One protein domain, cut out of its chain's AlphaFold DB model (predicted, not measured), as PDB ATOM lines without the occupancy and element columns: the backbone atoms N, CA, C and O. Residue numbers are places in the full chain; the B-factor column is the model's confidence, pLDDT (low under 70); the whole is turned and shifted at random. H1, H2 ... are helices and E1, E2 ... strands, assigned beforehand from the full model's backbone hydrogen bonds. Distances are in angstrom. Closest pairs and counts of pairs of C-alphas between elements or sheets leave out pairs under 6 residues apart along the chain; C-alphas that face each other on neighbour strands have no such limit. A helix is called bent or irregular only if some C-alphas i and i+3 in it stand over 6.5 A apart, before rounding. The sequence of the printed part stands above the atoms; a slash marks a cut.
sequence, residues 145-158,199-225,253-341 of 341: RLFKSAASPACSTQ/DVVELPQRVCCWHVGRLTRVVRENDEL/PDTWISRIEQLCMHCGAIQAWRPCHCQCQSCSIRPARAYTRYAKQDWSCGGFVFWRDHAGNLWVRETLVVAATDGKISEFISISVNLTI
ATOM      1  N   ARG A 145     138.444 130.006 121.177       72.25
ATOM      2  CA  ARG A 145     139.769 130.497 121.573       72.25
ATOM      3  C   ARG A 145     140.127 130.298 123.052       72.25
ATOM      4  O   ARG A 145     141.266 130.535 123.390       72.25
ATOM      5  N   LEU A 146     139.200 129.921 123.937       67.94
ATOM      6  CA  LEU A 146     139.486 129.563 125.341       67.94
ATOM      7  C   LEU A 146     139.640 128.045 125.550       67.94
ATOM      8  O   LEU A 146     140.006 127.594 126.637       67.94
ATOM      9  N   PHE A 147     139.369 127.258 124.510       68.69
ATOM     10  CA  PHE A 147     139.701 125.830 124.431       68.69
ATOM     11  C   PHE A 147     141.029 125.590 123.714       68.69
ATOM     12  O   PHE A 147     141.568 124.490 123.762       68.69
ATOM     13  N   LYS A 148     141.562 126.645 123.095       63.19
ATOM     14  CA  LYS A 148     142.926 126.757 122.591       63.19
ATOM     15  C   LYS A 148     143.659 127.683 123.569       63.19
ATOM     16  O   LYS A 148     143.262 128.823 123.729       63.19
ATOM     17  N   SER A 149     144.650 127.213 124.313       55.47
ATOM     18  CA  SER A 149     145.244 127.926 125.460       55.47
ATOM     19  C   SER A 149     145.842 129.328 125.193       55.47
ATOM     20  O   SER A 149     146.187 129.996 126.164       55.47
ATOM     21  N   ALA A 150     145.922 129.819 123.949       40.31
ATOM     22  CA  ALA A 150     146.534 131.112 123.595       40.31
ATOM     23  C   ALA A 150     145.793 132.344 124.143       40.31
ATOM     24  O   ALA A 150     146.391 133.409 124.248       40.31
ATOM     25  N   ALA A 151     144.507 132.243 124.499       39.94
ATOM     26  CA  ALA A 151     143.724 133.412 124.924       39.94
ATOM     27  C   ALA A 151     143.349 133.422 126.414       39.94
ATOM     28  O   ALA A 151     142.463 134.179 126.812       39.94
ATOM     29  N   SER A 152     143.962 132.571 127.241       39.19
ATOM     30  CA  SER A 152     143.551 132.406 128.634       39.19
ATOM     31  C   SER A 152     144.391 133.203 129.632       39.19
ATOM     32  O   SER A 152     145.554 132.858 129.851       39.19
ATOM     33  N   PRO A 153     143.785 134.137 130.382       38.88
ATOM     34  CA  PRO A 153     144.412 134.727 131.567       38.88
ATOM     35  C   PRO A 153     144.763 133.683 132.648       38.88
ATOM     36  O   PRO A 153     145.649 133.909 133.466       38.88
ATOM     37  N   ALA A 154     144.100 132.521 132.643       38.25
ATOM     38  CA  ALA A 154     144.227 131.468 133.658       38.25
ATOM     39  C   ALA A 154     145.506 130.621 133.565       38.25
ATOM     40  O   ALA A 154     145.767 129.809 134.446       38.25
ATOM     41  N   CYS A 155     146.289 130.779 132.493       40.28
ATOM     42  CA  CYS A 155     147.640 130.218 132.410       40.28
ATOM     43  C   CYS A 155     148.674 131.112 133.126       40.28
ATOM     44  O   CYS A 155     149.865 130.835 133.071       40.28
ATOM     45  N   SER A 156     148.222 132.172 133.809       41.41
ATOM     46  CA  SER A 156     148.962 132.847 134.872       41.41
ATOM     47  C   SER A 156     148.436 132.349 136.222       41.41
ATOM     48  O   SER A 156     147.229 132.196 136.408       41.41
ATOM     49  N   THR A 157     149.337 132.015 137.141       40.00
ATOM     50  CA  THR A 157     149.012 131.427 138.443       40.00
ATOM     51  C   THR A 157     148.077 132.327 139.255       40.00
ATOM     52  O   THR A 157     148.476 133.378 139.750       40.00
ATOM     53  N   GLN A 158     146.833 131.885 139.449       32.38
ATOM     54  CA  GLN A 158     146.128 132.137 140.702       32.38
ATOM     55  C   GLN A 158     146.436 130.951 141.612       32.38
ATOM     56  O   GLN A 158     146.047 129.820 141.321       32.38
ATOM     57  N   ASP A 199     152.520 128.548 120.521       42.16
ATOM     58  CA  ASP A 199     151.422 127.631 120.193       42.16
ATOM     59  C   ASP A 199     151.057 126.696 121.352       42.16
ATOM     60  O   ASP A 199     151.523 125.587 121.487       42.16
ATOM     61  N   VAL A 200     150.220 127.176 122.256       52.81
ATOM     62  CA  VAL A 200     149.112 126.442 122.890       52.81
ATOM     63  C   VAL A 200     149.248 124.970 123.348       52.81
ATOM     64  O   VAL A 200     149.332 124.025 122.568       52.81
ATOM     65  N   VAL A 201     148.996 124.731 124.646       45.19
ATOM     66  CA  VAL A 201     148.620 123.394 125.148       45.19
ATOM     67  C   VAL A 201     147.258 122.993 124.610       45.19
ATOM     68  O   VAL A 201     146.247 123.642 124.897       45.19
ATOM     69  N   GLU A 202     147.209 121.864 123.908       45.94
ATOM     70  CA  GLU A 202     145.946 121.187 123.641       45.94
ATOM     71  C   GLU A 202     145.360 120.681 124.953       45.94
ATOM     72  O   GLU A 202     145.827 119.721 125.572       45.94
ATOM     73  N   LEU A 203     144.324 121.380 125.396       57.97
ATOM     74  CA  LEU A 203     143.525 120.956 126.527       57.97
ATOM     75  C   LEU A 203     142.790 119.683 126.106       57.97
ATOM     76  O   LEU A 203     142.402 119.584 124.935       57.97
ATOM     77  N   PRO A 204     142.555 118.717 127.018       60.69
ATOM     78  CA  PRO A 204     141.688 117.590 126.704       60.69
ATOM     79  C   PRO A 204     140.422 118.121 126.043       60.69
ATOM     80  O   PRO A 204     139.924 119.171 126.454       60.69
ATOM     81  N   GLN A 205     139.944 117.458 124.992       63.12
ATOM     82  CA  GLN A 205     138.912 118.031 124.134       63.12
ATOM     83  C   GLN A 205     137.749 118.559 124.986       63.12
ATOM     84  O   GLN A 205     137.205 117.837 125.824       63.12
ATOM     85  N   ARG A 206     137.393 119.834 124.779       72.62
ATOM     86  CA  ARG A 206     136.391 120.575 125.559       72.62
ATOM     87  C   ARG A 206     136.808 120.956 126.985       72.62
ATOM     88  O   ARG A 206     135.957 121.404 127.726       72.62
ATOM     89  N   VAL A 207     138.042 120.866 127.450       70.31
ATOM     90  CA  VAL A 207     138.430 121.443 128.754       70.31
ATOM     91  C   VAL A 207     138.804 122.904 128.547       70.31
ATOM     92  O   VAL A 207     139.592 123.208 127.663       70.31
ATOM     93  N   CYS A 208     138.207 123.825 129.307       70.00
ATOM     94  CA  CYS A 208     138.569 125.231 129.188       70.00
ATOM     95  C   CYS A 208     139.848 125.498 129.976       70.00
ATOM     96  O   CYS A 208     140.139 124.857 130.989       70.00
ATOM     97  N   CYS A 209     140.579 126.497 129.515       67.44
ATOM     98  CA  CYS A 209     141.848 126.943 130.060       67.44
ATOM     99  C   CYS A 209     141.851 127.242 131.573       67.44
ATOM    100  O   CYS A 209     142.857 127.027 132.240       67.44
ATOM    101  N   TRP A 210     140.711 127.646 132.140       66.38
ATOM    102  CA  TRP A 210     140.541 127.887 133.577       66.38
ATOM    103  C   TRP A 210     140.687 126.630 134.440       66.38
ATOM    104  O   TRP A 210     141.037 126.721 135.611       66.38
ATOM    105  N   HIS A 211     140.441 125.445 133.877       72.31
ATOM    106  CA  HIS A 211     140.560 124.187 134.615       72.31
ATOM    107  C   HIS A 211     141.909 123.497 134.437       72.31
ATOM    108  O   HIS A 211     142.164 122.496 135.100       72.31
ATOM    109  N   VAL A 212     142.785 124.032 133.591       72.50
ATOM    110  CA  VAL A 212     144.109 123.454 133.323       72.50
ATOM    111  C   VAL A 212     144.978 123.496 134.561       72.50
ATOM    112  O   VAL A 212     145.640 122.509 134.857       72.50
ATOM    113  N   GLY A 213     144.870 124.573 135.347       75.69
ATOM    114  CA  GLY A 213     145.529 124.679 136.645       75.69
ATOM    115  C   GLY A 213     145.234 123.485 137.558       75.69
ATOM    116  O   GLY A 213     146.122 123.047 138.275       75.69
ATOM    117  N   ARG A 214     144.038 122.878 137.464       81.81
ATOM    118  CA  ARG A 214     143.658 121.689 138.253       81.81
ATOM    119  C   ARG A 214     144.305 120.391 137.774       81.81
ATOM    120  O   ARG A 214     144.264 119.410 138.506       81.81
ATOM    121  N   LEU A 215     144.855 120.370 136.562       87.38
ATOM    122  CA  LEU A 215     145.623 119.251 136.007       87.38
ATOM    123  C   LEU A 215     147.123 119.412 136.253       87.38
ATOM    124  O   LEU A 215     147.908 118.562 135.838       87.38
ATOM    125  N   THR A 216     147.513 120.456 136.979       88.81
ATOM    126  CA  THR A 216     148.875 120.689 137.447       88.81
ATOM    127  C   THR A 216     148.960 120.672 138.963       88.81
ATOM    128  O   THR A 216     148.107 121.237 139.641       88.81
ATOM    129  N   ARG A 217     150.022 120.072 139.498       90.94
ATOM    130  CA  ARG A 217     150.409 120.262 140.896       90.94
ATOM    131  C   ARG A 217     151.917 120.390 141.031       90.94
ATOM    132  O   ARG A 217     152.668 119.815 140.246       90.94
ATOM    133  N   VAL A 218     152.334 121.095 142.071       89.62
ATOM    134  CA  VAL A 218     153.708 121.110 142.561       89.62
ATOM    135  C   VAL A 218     153.722 120.299 143.850       89.62
ATOM    136  O   VAL A 218     152.864 120.505 144.703       89.62
ATOM    137  N   VAL A 219     154.649 119.357 143.962       89.94
ATOM    138  CA  VAL A 219     154.856 118.517 145.144       89.94
ATOM    139  C   VAL A 219     156.240 118.835 145.678       89.94
ATOM    140  O   VAL A 219     157.210 118.764 144.920       89.94
ATOM    141  N   ARG A 220     156.334 119.214 146.953       88.56
ATOM    142  CA  ARG A 220     157.626 119.358 147.625       88.56
ATOM    143  C   ARG A 220     158.067 118.001 148.149       88.56
ATOM    144  O   ARG A 220     157.234 117.193 148.544       88.56
ATOM    145  N   GLU A 221     159.371 117.767 148.159       83.44
ATOM    146  CA  GLU A 221     159.965 116.502 148.614       83.44
ATOM    147  C   GLU A 221     159.476 116.077 150.013       83.44
ATOM    148  O   GLU A 221     159.157 114.911 150.231       83.44
ATOM    149  N   ASN A 222     159.287 117.036 150.922       80.94
ATOM    150  CA  ASN A 222     158.787 116.765 152.272       80.94
ATOM    151  C   ASN A 222     157.316 116.316 152.309       80.94
ATOM    152  O   ASN A 222     156.940 115.550 153.193       80.94
ATOM    153  N   ASP A 223     156.491 116.742 151.347       79.81
ATOM    154  CA  ASP A 223     155.056 116.433 151.335       79.81
ATOM    155  C   ASP A 223     154.788 114.959 150.963       79.81
ATOM    156  O   ASP A 223     153.746 114.403 151.315       79.81
ATOM    157  N   GLU A 224     155.705 114.299 150.238       71.88
ATOM    158  CA  GLU A 224     155.548 112.880 149.878       71.88
ATOM    159  C   GLU A 224     155.763 111.942 151.065       71.88
ATOM    160  O   GLU A 224     155.084 110.917 151.154       71.88
ATOM    161  N   LEU A 225     156.670 112.290 151.981       71.44
ATOM    162  CA  LEU A 225     156.967 111.464 153.151       71.44
ATOM    163  C   LEU A 225     155.744 111.361 154.073       71.44
ATOM    164  O   LEU A 225     155.369 110.260 154.479       71.44
ATOM    165  N   PRO A 253     164.641 114.811 141.543       71.31
ATOM    166  CA  PRO A 253     164.225 116.139 141.959       71.31
ATOM    167  C   PRO A 253     164.447 117.092 140.781       71.31
ATOM    168  O   PRO A 253     165.355 116.892 139.972       71.31
ATOM    169  N   ASP A 254     163.587 118.094 140.655       82.31
ATOM    170  CA  ASP A 254     163.602 119.065 139.558       82.31
ATOM    171  C   ASP A 254     163.082 118.600 138.202       82.31
ATOM    172  O   ASP A 254     163.467 119.123 137.158       82.31
ATOM    173  N   THR A 255     162.148 117.651 138.200       87.50
ATOM    174  CA  THR A 255     161.508 117.207 136.960       87.50
ATOM    175  C   THR A 255     160.001 117.414 136.975       87.50
ATOM    176  O   THR A 255     159.311 117.208 137.981       87.50
ATOM    177  N   TRP A 256     159.479 117.834 135.826       89.50
ATOM    178  CA  TRP A 256     158.071 117.662 135.506       89.50
ATOM    179  C   TRP A 256     157.829 116.241 135.037       89.50
ATOM    180  O   TRP A 256     158.561 115.701 134.210       89.50
ATOM    181  N   ILE A 257     156.746 115.659 135.529       89.38
ATOM    182  CA  ILE A 257     156.271 114.351 135.114       89.38
ATOM    183  C   ILE A 257     154.858 114.518 134.567       89.38
ATOM    184  O   ILE A 257     153.983 115.077 135.228       89.38
ATOM    185  N   SER A 258     154.640 114.002 133.359       87.56
ATOM    186  CA  SER A 258     153.321 113.888 132.744       87.56
ATOM    187  C   SER A 258     152.828 112.447 132.859       87.56
ATOM    188  O   SER A 258     153.551 111.520 132.500       87.56
ATOM    189  N   ARG A 259     151.610 112.239 133.368       87.50
ATOM    190  CA  ARG A 259     150.966 110.915 133.443       87.50
ATOM    191  C   ARG A 259     149.501 111.007 133.055       87.50
ATOM    192  O   ARG A 259     148.871 112.043 133.247       87.50
ATOM    193  N   ILE A 260     148.955 109.922 132.512       86.75
ATOM    194  CA  ILE A 260     147.505 109.776 132.371       86.75
ATOM    195  C   ILE A 260     146.964 109.281 133.706       86.75
ATOM    196  O   ILE A 260     147.261 108.165 134.118       86.75
ATOM    197  N   GLU A 261     146.173 110.120 134.361       90.44
ATOM    198  CA  GLU A 261     145.585 109.852 135.666       90.44
ATOM    199  C   GLU A 261     144.058 109.880 135.592       90.44
ATOM    200  O   GLU A 261     143.461 110.407 134.653       90.44
ATOM    201  N   GLN A 262     143.402 109.316 136.602       88.94
ATOM    202  CA  GLN A 262     141.945 109.280 136.677       88.94
ATOM    203  C   GLN A 262     141.399 110.549 137.345       88.94
ATOM    204  O   GLN A 262     141.623 110.782 138.533       88.94
ATOM    205  N   LEU A 263     140.662 111.364 136.591       86.44
ATOM    206  CA  LEU A 263     140.011 112.590 137.048       86.44
ATOM    207  C   LEU A 263     138.533 112.330 137.346       86.44
ATOM    208  O   LEU A 263     137.769 111.927 136.468       86.44
ATOM    209  N   CYS A 264     138.099 112.622 138.568       87.00
ATOM    210  CA  CYS A 264     136.680 112.659 138.894       87.00
ATOM    211  C   CYS A 264     136.029 113.897 138.268       87.00
ATOM    212  O   CYS A 264     136.372 115.028 138.610       87.00
ATOM    213  N   MET A 265     135.030 113.691 137.413       80.44
ATOM    214  CA  MET A 265     134.322 114.771 136.717       80.44
ATOM    215  C   MET A 265     133.391 115.586 137.627       80.44
ATOM    216  O   MET A 265     132.873 116.616 137.203       80.44
ATOM    217  N   HIS A 266     133.171 115.154 138.872       79.62
ATOM    218  CA  HIS A 266     132.352 115.901 139.828       79.62
ATOM    219  C   HIS A 266     133.139 116.886 140.672       79.62
ATOM    220  O   HIS A 266     132.786 118.059 140.722       79.62
ATOM    221  N   CYS A 267     134.192 116.430 141.349       80.88
ATOM    222  CA  CYS A 267     134.987 117.303 142.214       80.88
ATOM    223  C   CYS A 267     136.323 117.726 141.595       80.88
ATOM    224  O   CYS A 267     137.056 118.505 142.201       80.88
ATOM    225  N   GLY A 268     136.668 117.211 140.412       84.12
ATOM    226  CA  GLY A 268     137.963 117.448 139.779       84.12
ATOM    227  C   GLY A 268     139.134 116.809 140.529       84.12
ATOM    228  O   GLY A 268     140.268 117.234 140.344       84.12
ATOM    229  N   ALA A 269     138.885 115.842 141.423       89.19
ATOM    230  CA  ALA A 269     139.957 115.128 142.107       89.19
ATOM    231  C   ALA A 269     140.676 114.194 141.132       89.19
ATOM    232  O   ALA A 269     140.038 113.354 140.497       89.19
ATOM    233  N   ILE A 270     141.997 114.333 141.048       91.25
ATOM    234  CA  ILE A 270     142.871 113.377 140.375       91.25
ATOM    235  C   ILE A 270     143.213 112.289 141.388       91.25
ATOM    236  O   ILE A 270     143.813 112.590 142.418       91.25
ATOM    237  N   GLN A 271     142.821 111.046 141.109       90.25
ATOM    238  CA  GLN A 271     142.886 109.941 142.073       90.25
ATOM    239  C   GLN A 271     144.303 109.669 142.586       90.25
ATOM    240  O   GLN A 271     144.463 109.365 143.764       90.25
ATOM    241  N   ALA A 272     145.322 109.849 141.741       87.88
ATOM    242  CA  ALA A 272     146.721 109.717 142.145       87.88
ATOM    243  C   ALA A 272     147.206 110.829 143.086       87.88
ATOM    244  O   ALA A 272     148.265 110.705 143.694       87.88
ATOM    245  N   TRP A 273     146.478 111.943 143.183       91.75
ATOM    246  CA  TRP A 273     146.845 113.068 144.045       91.75
ATOM    247  C   TRP A 273     146.049 113.077 145.331       91.75
ATOM    248  O   TRP A 273     146.586 113.351 146.397       91.75
ATOM    249  N   ARG A 274     144.751 112.813 145.209       89.12
ATOM    250  CA  ARG A 274     143.843 112.654 146.332       89.12
ATOM    251  C   ARG A 274     142.678 111.767 145.907       89.12
ATOM    252  O   ARG A 274     142.129 111.969 144.817       89.12
ATOM    253  N   PRO A 275     142.251 110.820 146.753       88.69
ATOM    254  CA  PRO A 275     141.066 110.034 146.466       88.69
ATOM    255  C   PRO A 275     139.843 110.948 146.346       88.69
ATOM    256  O   PRO A 275     139.686 111.949 147.047       88.69
ATOM    257  N   CYS A 276     138.948 110.600 145.428       86.88
ATOM    258  CA  CYS A 276     137.651 111.245 145.360       86.88
ATOM    259  C   CYS A 276     136.799 110.780 146.552       86.88
ATOM    260  O   CYS A 276     136.534 109.590 146.688       86.88
ATOM    261  N   HIS A 277     136.344 111.713 147.390       87.19
ATOM    262  CA  HIS A 277     135.431 111.430 148.511       87.19
ATOM    263  C   HIS A 277     133.966 111.734 148.195       87.19
ATOM    264  O   HIS A 277     133.125 111.804 149.090       87.19
ATOM    265  N   CYS A 278     133.636 111.944 146.923       82.06
ATOM    266  CA  CYS A 278     132.246 112.064 146.532       82.06
ATOM    267  C   CYS A 278     131.576 110.701 146.749       82.06
ATOM    268  O   CYS A 278     131.869 109.753 146.028       82.06
ATOM    269  N   GLN A 279     130.654 110.601 147.708       79.25
ATOM    270  CA  GLN A 279     129.819 109.405 147.929       79.25
ATOM    271  C   GLN A 279     128.734 109.248 146.850       79.25
ATOM    272  O   GLN A 279     127.635 108.761 147.102       79.25
ATOM    273  N   CYS A 280     129.001 109.739 145.646       69.88
ATOM    274  CA  CYS A 280     128.006 109.837 144.605       69.88
ATOM    275  C   CYS A 280     128.102 108.619 143.684       69.88
ATOM    276  O   CYS A 280     129.178 108.280 143.195       69.88
ATOM    277  N   GLN A 281     126.972 107.968 143.416       67.19
ATOM    278  CA  GLN A 281     126.921 106.840 142.476       67.19
ATOM    279  C   GLN A 281     127.123 107.286 141.018       67.19
ATOM    280  O   GLN A 281     127.432 106.480 140.149       67.19
ATOM    281  N   SER A 282     126.973 108.582 140.743       65.19
ATOM    282  CA  SER A 282     127.049 109.174 139.407       65.19
ATOM    283  C   SER A 282     128.451 109.660 139.023       65.19
ATOM    284  O   SER A 282     128.618 110.287 137.977       65.19
ATOM    285  N   CYS A 283     129.457 109.441 139.873       74.38
ATOM    286  CA  CYS A 283     130.794 110.004 139.728       74.38
ATOM    287  C   CYS A 283     131.507 109.407 138.515       74.38
ATOM    288  O   CYS A 283     132.213 108.411 138.619       74.38
ATOM    289  N   SER A 284     131.329 110.041 137.350       80.25
ATOM    290  CA  SER A 284     132.081 109.656 136.162       80.25
ATOM    291  C   SER A 284     133.557 109.994 136.364       80.25
ATOM    292  O   SER A 284     133.925 111.095 136.784       80.25
ATOM    293  N   ILE A 285     134.399 109.005 136.100       82.94
ATOM    294  CA  ILE A 285     135.848 109.123 136.129       82.94
ATOM    295  C   ILE A 285     136.309 109.138 134.676       82.94
ATOM    296  O   ILE A 285     135.799 108.373 133.854       82.94
ATOM    297  N   ARG A 286     137.240 110.030 134.342       81.88
ATOM    298  CA  ARG A 286     137.833 110.086 133.006       81.88
ATOM    299  C   ARG A 286     139.353 110.116 133.075       81.88
ATOM    300  O   ARG A 286     139.892 110.797 133.947       81.88
ATOM    301  N   PRO A 287     140.041 109.452 132.131       83.25
ATOM    302  CA  PRO A 287     141.474 109.625 131.988       83.25
ATOM    303  C   PRO A 287     141.764 111.073 131.580       83.25
ATOM    304  O   PRO A 287     141.169 111.601 130.637       83.25
ATOM    305  N   ALA A 288     142.679 111.715 132.292       83.81
ATOM    306  CA  ALA A 288     143.174 113.048 132.000       83.81
ATOM    307  C   ALA A 288     144.694 113.062 132.156       83.81
ATOM    308  O   ALA A 288     145.240 112.475 133.087       83.81
ATOM    309  N   ARG A 289     145.387 113.748 131.247       84.56
ATOM    310  CA  ARG A 289     146.821 113.978 131.405       84.56
ATOM    311  C   ARG A 289     147.034 115.002 132.515       84.56
ATOM    312  O   ARG A 289     146.515 116.114 132.435       84.56
ATOM    313  N   ALA A 290     147.770 114.602 133.538       89.06
ATOM    314  CA  ALA A 290     148.110 115.400 134.697       89.06
ATOM    315  C   ALA A 290     149.622 115.645 134.726       89.06
ATOM    316  O   ALA A 290     150.412 114.782 134.330       89.06
ATOM    317  N   TYR A 291     150.021 116.819 135.201       89.81
ATOM    318  CA  TYR A 291     151.408 117.262 135.259       89.81
ATOM    319  C   TYR A 291     151.786 117.503 136.718       89.81
ATOM    320  O   TYR A 291     151.167 118.308 137.413       89.81
ATOM    321  N   THR A 292     152.782 116.772 137.205       91.38
ATOM    322  CA  THR A 292     153.308 116.928 138.565       91.38
ATOM    323  C   THR A 292     154.732 117.450 138.485       91.38
ATOM    324  O   THR A 292     155.569 116.838 137.825       91.38
ATOM    325  N   ARG A 293     155.004 118.566 139.157       91.25
ATOM    326  CA  ARG A 293     156.352 119.104 139.335       91.25
ATOM    327  C   ARG A 293     156.886 118.701 140.699       91.25
ATOM    328  O   ARG A 293     156.290 119.072 141.703       91.25
ATOM    329  N   TYR A 294     158.006 117.987 140.727       89.50
ATOM    330  CA  TYR A 294     158.690 117.606 141.966       89.50
ATOM    331  C   TYR A 294     159.742 118.642 142.326       89.50
ATOM    332  O   TYR A 294     160.760 118.742 141.642       89.50
ATOM    333  N   ALA A 295     159.456 119.448 143.339       88.19
ATOM    334  CA  ALA A 295     160.266 120.569 143.784       88.19
ATOM    335  C   ALA A 295     161.201 120.182 144.935       88.19
ATOM    336  O   ALA A 295     160.777 119.509 145.877       88.19
ATOM    337  N   LYS A 296     162.442 120.680 144.885       86.94
ATOM    338  CA  LYS A 296     163.366 120.664 146.028       86.94
ATOM    339  C   LYS A 296     162.846 121.521 147.187       86.94
ATOM    340  O   LYS A 296     162.007 122.399 146.993       86.94
ATOM    341  N   GLN A 297     163.376 121.284 148.383       83.94
ATOM    342  CA  GLN A 297     162.951 121.949 149.618       83.94
ATOM    343  C   GLN A 297     163.085 123.483 149.562       83.94
ATOM    344  O   GLN A 297     162.158 124.190 149.954       83.94
ATOM    345  N   ASP A 298     164.163 123.986 148.959       84.00
ATOM    346  CA  ASP A 298     164.435 125.428 148.835       84.00
ATOM    347  C   ASP A 298     163.788 126.058 147.592       84.00
ATOM    348  O   ASP A 298     164.056 127.204 147.228       84.00
ATOM    349  N   TRP A 299     162.947 125.296 146.893       83.31
ATOM    350  CA  TRP A 299     162.380 125.704 145.621       83.31
ATOM    351  C   TRP A 299     160.948 126.223 145.781       83.31
ATOM    352  O   TRP A 299     160.078 125.591 146.395       83.31
ATOM    353  N   SER A 300     160.671 127.375 145.163       83.62
ATOM    354  CA  SER A 300     159.326 127.942 145.102       83.62
ATOM    355  C   SER A 300     158.923 128.311 143.671       83.62
ATOM    356  O   SER A 300     159.635 129.008 142.943       83.62
ATOM    357  N   CYS A 301     157.758 127.804 143.257       84.06
ATOM    358  CA  CYS A 301     157.165 128.110 141.960       84.06
ATOM    359  C   CYS A 301     156.414 129.438 142.054       84.06
ATOM    360  O   CYS A 301     155.338 129.489 142.647       84.06
ATOM    361  N   GLY A 302     156.934 130.499 141.442       82.25
ATOM    362  CA  GLY A 302     156.187 131.749 141.264       82.25
ATOM    363  C   GLY A 302     155.092 131.625 140.206       82.25
ATOM    364  O   GLY A 302     154.060 132.297 140.265       82.25
ATOM    365  N   GLY A 303     155.297 130.736 139.238       83.44
ATOM    366  CA  GLY A 303     154.295 130.382 138.250       83.44
ATOM    367  C   GLY A 303     154.827 129.445 137.185       83.44
ATOM    368  O   GLY A 303     156.021 129.173 137.116       83.44
ATOM    369  N   PHE A 304     153.936 128.950 136.338       85.31
ATOM    370  CA  PHE A 304     154.318 128.160 135.178       85.31
ATOM    371  C   PHE A 304     153.400 128.466 134.002       85.31
ATOM    372  O   PHE A 304     152.219 128.759 134.179       85.31
ATOM    373  N   VAL A 305     153.954 128.381 132.797       81.12
ATOM    374  CA  VAL A 305     153.221 128.521 131.538       81.12
ATOM    375  C   VAL A 305     153.592 127.349 130.654       81.12
ATOM    376  O   VAL A 305     154.769 127.058 130.482       81.12
ATOM    377  N   PHE A 306     152.597 126.691 130.081       80.31
ATOM    378  CA  PHE A 306     152.824 125.649 129.094       80.31
ATOM    379  C   PHE A 306     152.563 126.182 127.681       80.31
ATOM    380  O   PHE A 306     151.648 126.984 127.483       80.31
ATOM    381  N   TRP A 307     153.323 125.697 126.704       76.00
ATOM    382  CA  TRP A 307     153.123 125.940 125.269       76.00
ATOM    383  C   TRP A 307     153.616 124.727 124.483       76.00
ATOM    384  O   TRP A 307     154.251 123.841 125.046       76.00
ATOM    385  N   ARG A 308     153.328 124.666 123.192       74.75
ATOM    386  CA  ARG A 308     153.992 123.785 122.241       74.75
ATOM    387  C   ARG A 308     154.840 124.602 121.281       74.75
ATOM    388  O   ARG A 308     154.555 125.768 121.011       74.75
ATOM    389  N   ASP A 309     155.914 123.991 120.809       79.25
ATOM    390  CA  ASP A 309     156.681 124.543 119.698       79.25
ATOM    391  C   ASP A 309     156.017 124.215 118.349       79.25
ATOM    392  O   ASP A 309     155.010 123.508 118.273       79.25
ATOM    393  N   HIS A 310     156.611 124.709 117.265       78.75
ATOM    394  CA  HIS A 310     156.170 124.453 115.890       78.75
ATOM    395  C   HIS A 310     156.223 122.966 115.488       78.75
ATOM    396  O   HIS A 310     155.561 122.568 114.533       78.75
ATOM    397  N   ALA A 311     156.992 122.137 116.201       78.19
ATOM    398  CA  ALA A 311     157.035 120.689 116.006       78.19
ATOM    399  C   ALA A 311     155.969 119.956 116.848       78.19
ATOM    400  O   ALA A 311     155.880 118.728 116.814       78.19
ATOM    401  N   GLY A 312     155.146 120.695 117.597       73.69
ATOM    402  CA  GLY A 312     154.103 120.160 118.459       73.69
ATOM    403  C   GLY A 312     154.621 119.591 119.780       73.69
ATOM    404  O   GLY A 312     153.822 119.032 120.537       73.69
ATOM    405  N   ASN A 313     155.909 119.731 120.113       76.56
ATOM    406  CA  ASN A 313     156.436 119.266 121.398       76.56
ATOM    407  C   ASN A 313     155.903 120.150 122.517       76.56
ATOM    408  O   ASN A 313     155.864 121.365 122.369       76.56
ATOM    409  N   LEU A 314     155.507 119.555 123.643       77.75
ATOM    410  CA  LEU A 314     155.006 120.306 124.788       77.75
ATOM    411  C   LEU A 314     156.170 120.809 125.646       77.75
ATOM    412  O   LEU A 314     157.050 120.047 126.031       77.75
ATOM    413  N   TRP A 315     156.114 122.076 126.015       82.69
ATOM    414  CA  TRP A 315     157.077 122.755 126.860       82.69
ATOM    415  C   TRP A 315     156.385 123.400 128.056       82.69
ATOM    416  O   TRP A 315     155.201 123.742 128.017       82.69
ATOM    417  N   VAL A 316     157.146 123.581 129.130       84.44
ATOM    418  CA  VAL A 316     156.726 124.320 130.320       84.44
ATOM    419  C   VAL A 316     157.819 125.285 130.752       84.44
ATOM    420  O   VAL A 316     158.998 124.947 130.742       84.44
ATOM    421  N   ARG A 317     157.422 126.503 131.115       85.88
ATOM    422  CA  ARG A 317     158.289 127.603 131.533       85.88
ATOM    423  C   ARG A 317     157.898 127.891 132.947       85.88
ATOM    424  O   ARG A 317     156.802 128.383 133.195       85.88
ATOM    425  N   GLU A 318     158.792 127.572 133.852       88.56
ATOM    426  CA  GLU A 318     158.666 127.887 135.258       88.56
ATOM    427  C   GLU A 318     159.203 129.294 135.486       88.56
ATOM    428  O   GLU A 318     160.244 129.662 134.951       88.56
ATOM    429  N   THR A 319     158.490 130.081 136.277       86.88
ATOM    430  CA  THR A 319     159.008 131.296 136.894       86.88
ATOM    431  C   THR A 319     159.360 130.943 138.326       86.88
ATOM    432  O   THR A 319     158.473 130.651 139.129       86.88
ATOM    433  N   LEU A 320     160.649 130.929 138.630       86.12
ATOM    434  CA  LEU A 320     161.156 130.651 139.964       86.12
ATOM    435  C   LEU A 320     161.165 131.930 140.783       86.12
ATOM    436  O   LEU A 320     161.499 132.992 140.259       86.12
ATOM    437  N   VAL A 321     160.826 131.809 142.063       83.69
ATOM    438  CA  VAL A 321     161.108 132.857 143.043       83.69
ATOM    439  C   VAL A 321     162.260 132.351 143.892       83.69
ATOM    440  O   VAL A 321     162.099 131.408 144.670       83.69
ATOM    441  N   VAL A 322     163.440 132.934 143.686       80.94
ATOM    442  CA  VAL A 322     164.605 132.650 144.521       80.94
ATOM    443  C   VAL A 322     164.526 133.587 145.717       80.94
ATOM    444  O   VAL A 322     164.568 134.810 145.561       80.94
ATOM    445  N   ALA A 323     164.343 133.020 146.908       77.31
ATOM    446  CA  ALA A 323     164.468 133.788 148.135       77.31
ATOM    447  C   ALA A 323     165.947 134.141 148.315       77.31
ATOM    448  O   ALA A 323     166.799 133.251 148.313       77.31
ATOM    449  N   ALA A 324     166.268 135.427 148.442       77.50
ATOM    450  CA  ALA A 324     167.613 135.821 148.813       77.50
ATOM    451  C   ALA A 324     167.871 135.450 150.277       77.50
ATOM    452  O   ALA A 324     166.958 135.404 151.105       77.50
ATOM    453  N   THR A 325     169.140 135.226 150.610       81.06
ATOM    454  CA  THR A 325     169.585 134.913 151.975       81.06
ATOM    455  C   THR A 325     169.259 136.010 152.992       81.06
ATOM    456  O   THR A 325     169.259 135.739 154.186       81.06
ATOM    457  N   ASP A 326     168.964 137.234 152.545       85.62
ATOM    458  CA  ASP A 326     168.558 138.369 153.383       85.62
ATOM    459  C   ASP A 326     167.027 138.544 153.488       85.62
ATOM    460  O   ASP A 326     166.548 139.556 154.000       85.62
ATOM    461  N   GLY A 327     166.242 137.578 152.997       76.56
ATOM    462  CA  GLY A 327     164.780 137.634 153.008       76.56
ATOM    463  C   GLY A 327     164.174 138.552 151.942       76.56
ATOM    464  O   GLY A 327     162.949 138.683 151.882       76.56
ATOM    465  N   LYS A 328     164.985 139.171 151.073       78.62
ATOM    466  CA  LYS A 328     164.480 139.931 149.923       78.62
ATOM    467  C   LYS A 328     164.246 139.007 148.729       78.62
ATOM    468  O   LYS A 328     164.900 137.986 148.552       78.62
ATOM    469  N   ILE A 329     163.288 139.351 147.875       70.88
ATOM    470  CA  ILE A 329     163.094 138.648 146.602       70.88
ATOM    471  C   ILE A 329     164.127 139.219 145.631       70.88
ATOM    472  O   ILE A 329     163.961 140.349 145.171       70.88
ATOM    473  N   SER A 330     165.207 138.484 145.360       64.56
ATOM    474  CA  SER A 330     166.308 139.007 144.542       64.56
ATOM    475  C   SER A 330     166.108 138.782 143.050       64.56
ATOM    476  O   SER A 330     166.484 139.647 142.262       64.56
ATOM    477  N   GLU A 331     165.516 137.656 142.632       78.56
ATOM    478  CA  GLU A 331     165.559 137.288 141.215       78.56
ATOM    479  C   GLU A 331     164.424 136.356 140.768       78.56
ATOM    480  O   GLU A 331     164.043 135.407 141.460       78.56
ATOM    481  N   PHE A 332     163.902 136.628 139.566       81.50
ATOM    482  CA  PHE A 332     162.965 135.755 138.863       81.50
ATOM    483  C   PHE A 332     163.706 135.000 137.764       81.50
ATOM    484  O   PHE A 332     164.005 135.562 136.710       81.50
ATOM    485  N   ILE A 333     163.961 133.714 137.984       82.38
ATOM    486  CA  ILE A 333     164.609 132.862 136.983       82.38
ATOM    487  C   ILE A 333     163.525 132.172 136.159       82.38
ATOM    488  O   ILE A 333     162.618 131.547 136.710       82.38
ATOM    489  N   SER A 334     163.603 132.285 134.833       84.12
ATOM    490  CA  SER A 334     162.711 131.562 133.921       84.12
ATOM    491  C   SER A 334     163.410 130.330 133.357       84.12
ATOM    492  O   SER A 334     164.378 130.466 132.614       84.12
ATOM    493  N   ILE A 335     162.906 129.134 133.665       82.81
ATOM    494  CA  ILE A 335     163.455 127.864 133.158       82.81
ATOM    495  C   ILE A 335     162.445 127.232 132.213       82.81
ATOM    496  O   ILE A 335     161.281 127.103 132.576       82.81
ATOM    497  N   SER A 336     162.881 126.831 131.016       84.62
ATOM    498  CA  SER A 336     162.041 126.123 130.041       84.62
ATOM    499  C   SER A 336     162.433 124.648 129.972       84.62
ATOM    500  O   SER A 336     163.602 124.330 129.775       84.62
ATOM    501  N   VAL A 337     161.458 123.753 130.125       82.44
ATOM    502  CA  VAL A 337     161.649 122.298 130.147       82.44
ATOM    503  C   VAL A 337     160.788 121.663 129.061       82.44
ATOM    504  O   VAL A 337     159.591 121.946 128.972       82.44
ATOM    505  N   ASN A 338     161.391 120.800 128.242       82.38
ATOM    506  CA  ASN A 338     160.657 119.975 127.287       82.38
ATOM    507  C   ASN A 338     159.991 118.815 128.035       82.38
ATOM    508  O   ASN A 338     160.644 118.092 128.790       82.38
ATOM    509  N   LEU A 339     158.689 118.644 127.833       77.62
ATOM    510  CA  LEU A 339     157.927 117.532 128.372       77.62
ATOM    511  C   LEU A 339     157.878 116.426 127.323       77.62
ATOM    512  O   LEU A 339     157.013 116.422 126.449       77.62
ATOM    513  N   THR A 340     158.777 115.453 127.449       72.50
ATOM    514  CA  THR A 340     158.651 114.179 126.733       72.50
ATOM    515  C   THR A 340     157.371 113.475 127.196       72.50
ATOM    516  O   THR A 340     157.249 113.117 128.371       72.50
ATOM    517  N   ILE A 341     156.399 113.370 126.283       61.22
ATOM    518  CA  ILE A 341     155.014 112.912 126.510       61.22
ATOM    519  C   ILE A 341     154.851 111.401 126.440       61.22
ATOM    520  O   ILE A 341     155.523 110.781 125.590       61.22
TER     521      ILE A 341
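What this domain is: This is residues 145 to 158, 199 to 225 and 253 to 341 of the 341 residues of an uncharacterized protein of Macrophomina phaseolina (strain MS6) (UniProt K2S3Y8). Two small, strongly twisted sheets of three strands stand next to each other and come near only at places on their edges, E2 with E6 and E1 with E4. The short helix H1 stands up from the sheet of E1, E3 and E2; the long unnamed loop of residues 265 to 284 lies at one end of the longest axis and the E5-E6 turn at the other. The printed part has 130 residues, with two named helices and six named strands in the order H1 E1 H2 E2 E3 E4 E5 E6, and its class is mostly strand. One sheet runs E4 E5 E6, antiparallel; the other runs E1 E3 E2, mixed. The whole is compact, with a radius of gyration of the C-alphas of 16.0 A and spans of 53 by 39 by 25 A.

Where its parts are: Find C-alpha 301 at (157.165, 128.110, 141.960); from there E4 runs 20.4 A to residue 308. E5, residues 314 to 323, covers 28.6 A, and E6, residues 329 to 339, covers 28.4 A and ends at (157.927, 117.532, 128.372). In the other sheet look for E3, residues 285 to 295, 28.0 A; E2, residues 255 to 264, 25.3 A; and E1, residues 216 to 220, 13.5 A. E2 bends by 64 degrees at residue 260 and E3 by 61 degrees at residue 288. H1, residues 209 to 215, begins at (141.848, 126.943, 130.060) and spans 10.4 A; it is irregular, but only just, with C-alphas 210 and 213 6.7 A apart. H2, residues 221 to 225, spans 7.4 A.

How they stand to each other: E4, E5 and E6 form a meander, each strand the antiparallel neighbour of the one before; look for N 305 and O 317 at 2.9 A, and N 318 and O 335 at 2.8 A. E3 is antiparallel to E2 in a hairpin, with N 261 and O 288 at 2.8 A, and parallel to E1, with N 219 and O 293 at 2.8 A. Between the sheets, the closest C-alphas of E2 and E6 are those of Trp 256 and Leu 339, 7.1 A apart. H1 is on its sheet at a height of 10.6 A, only just over E3, where 3 of its C-alphas fall. In H1 0 of 3 and in H2 0 of 1 O i to N i+4 pairs are within hydrogen-bond range, against 3 of 4 and 1 of 2 O i to N i+3 pairs.

The domain as a whole: The C-alphas farthest apart, Gln 281 and Asp 326, are 53.4 A apart. Residues 159 to 198 and 226 to 252 are not printed, with gaps of 21.7 A and 14.1 A. The E2 to E3 link is long. Mean pLDDT of the printed part is 76.5; 27 residues are under 70, among them 146 to 158 and 199 to 205.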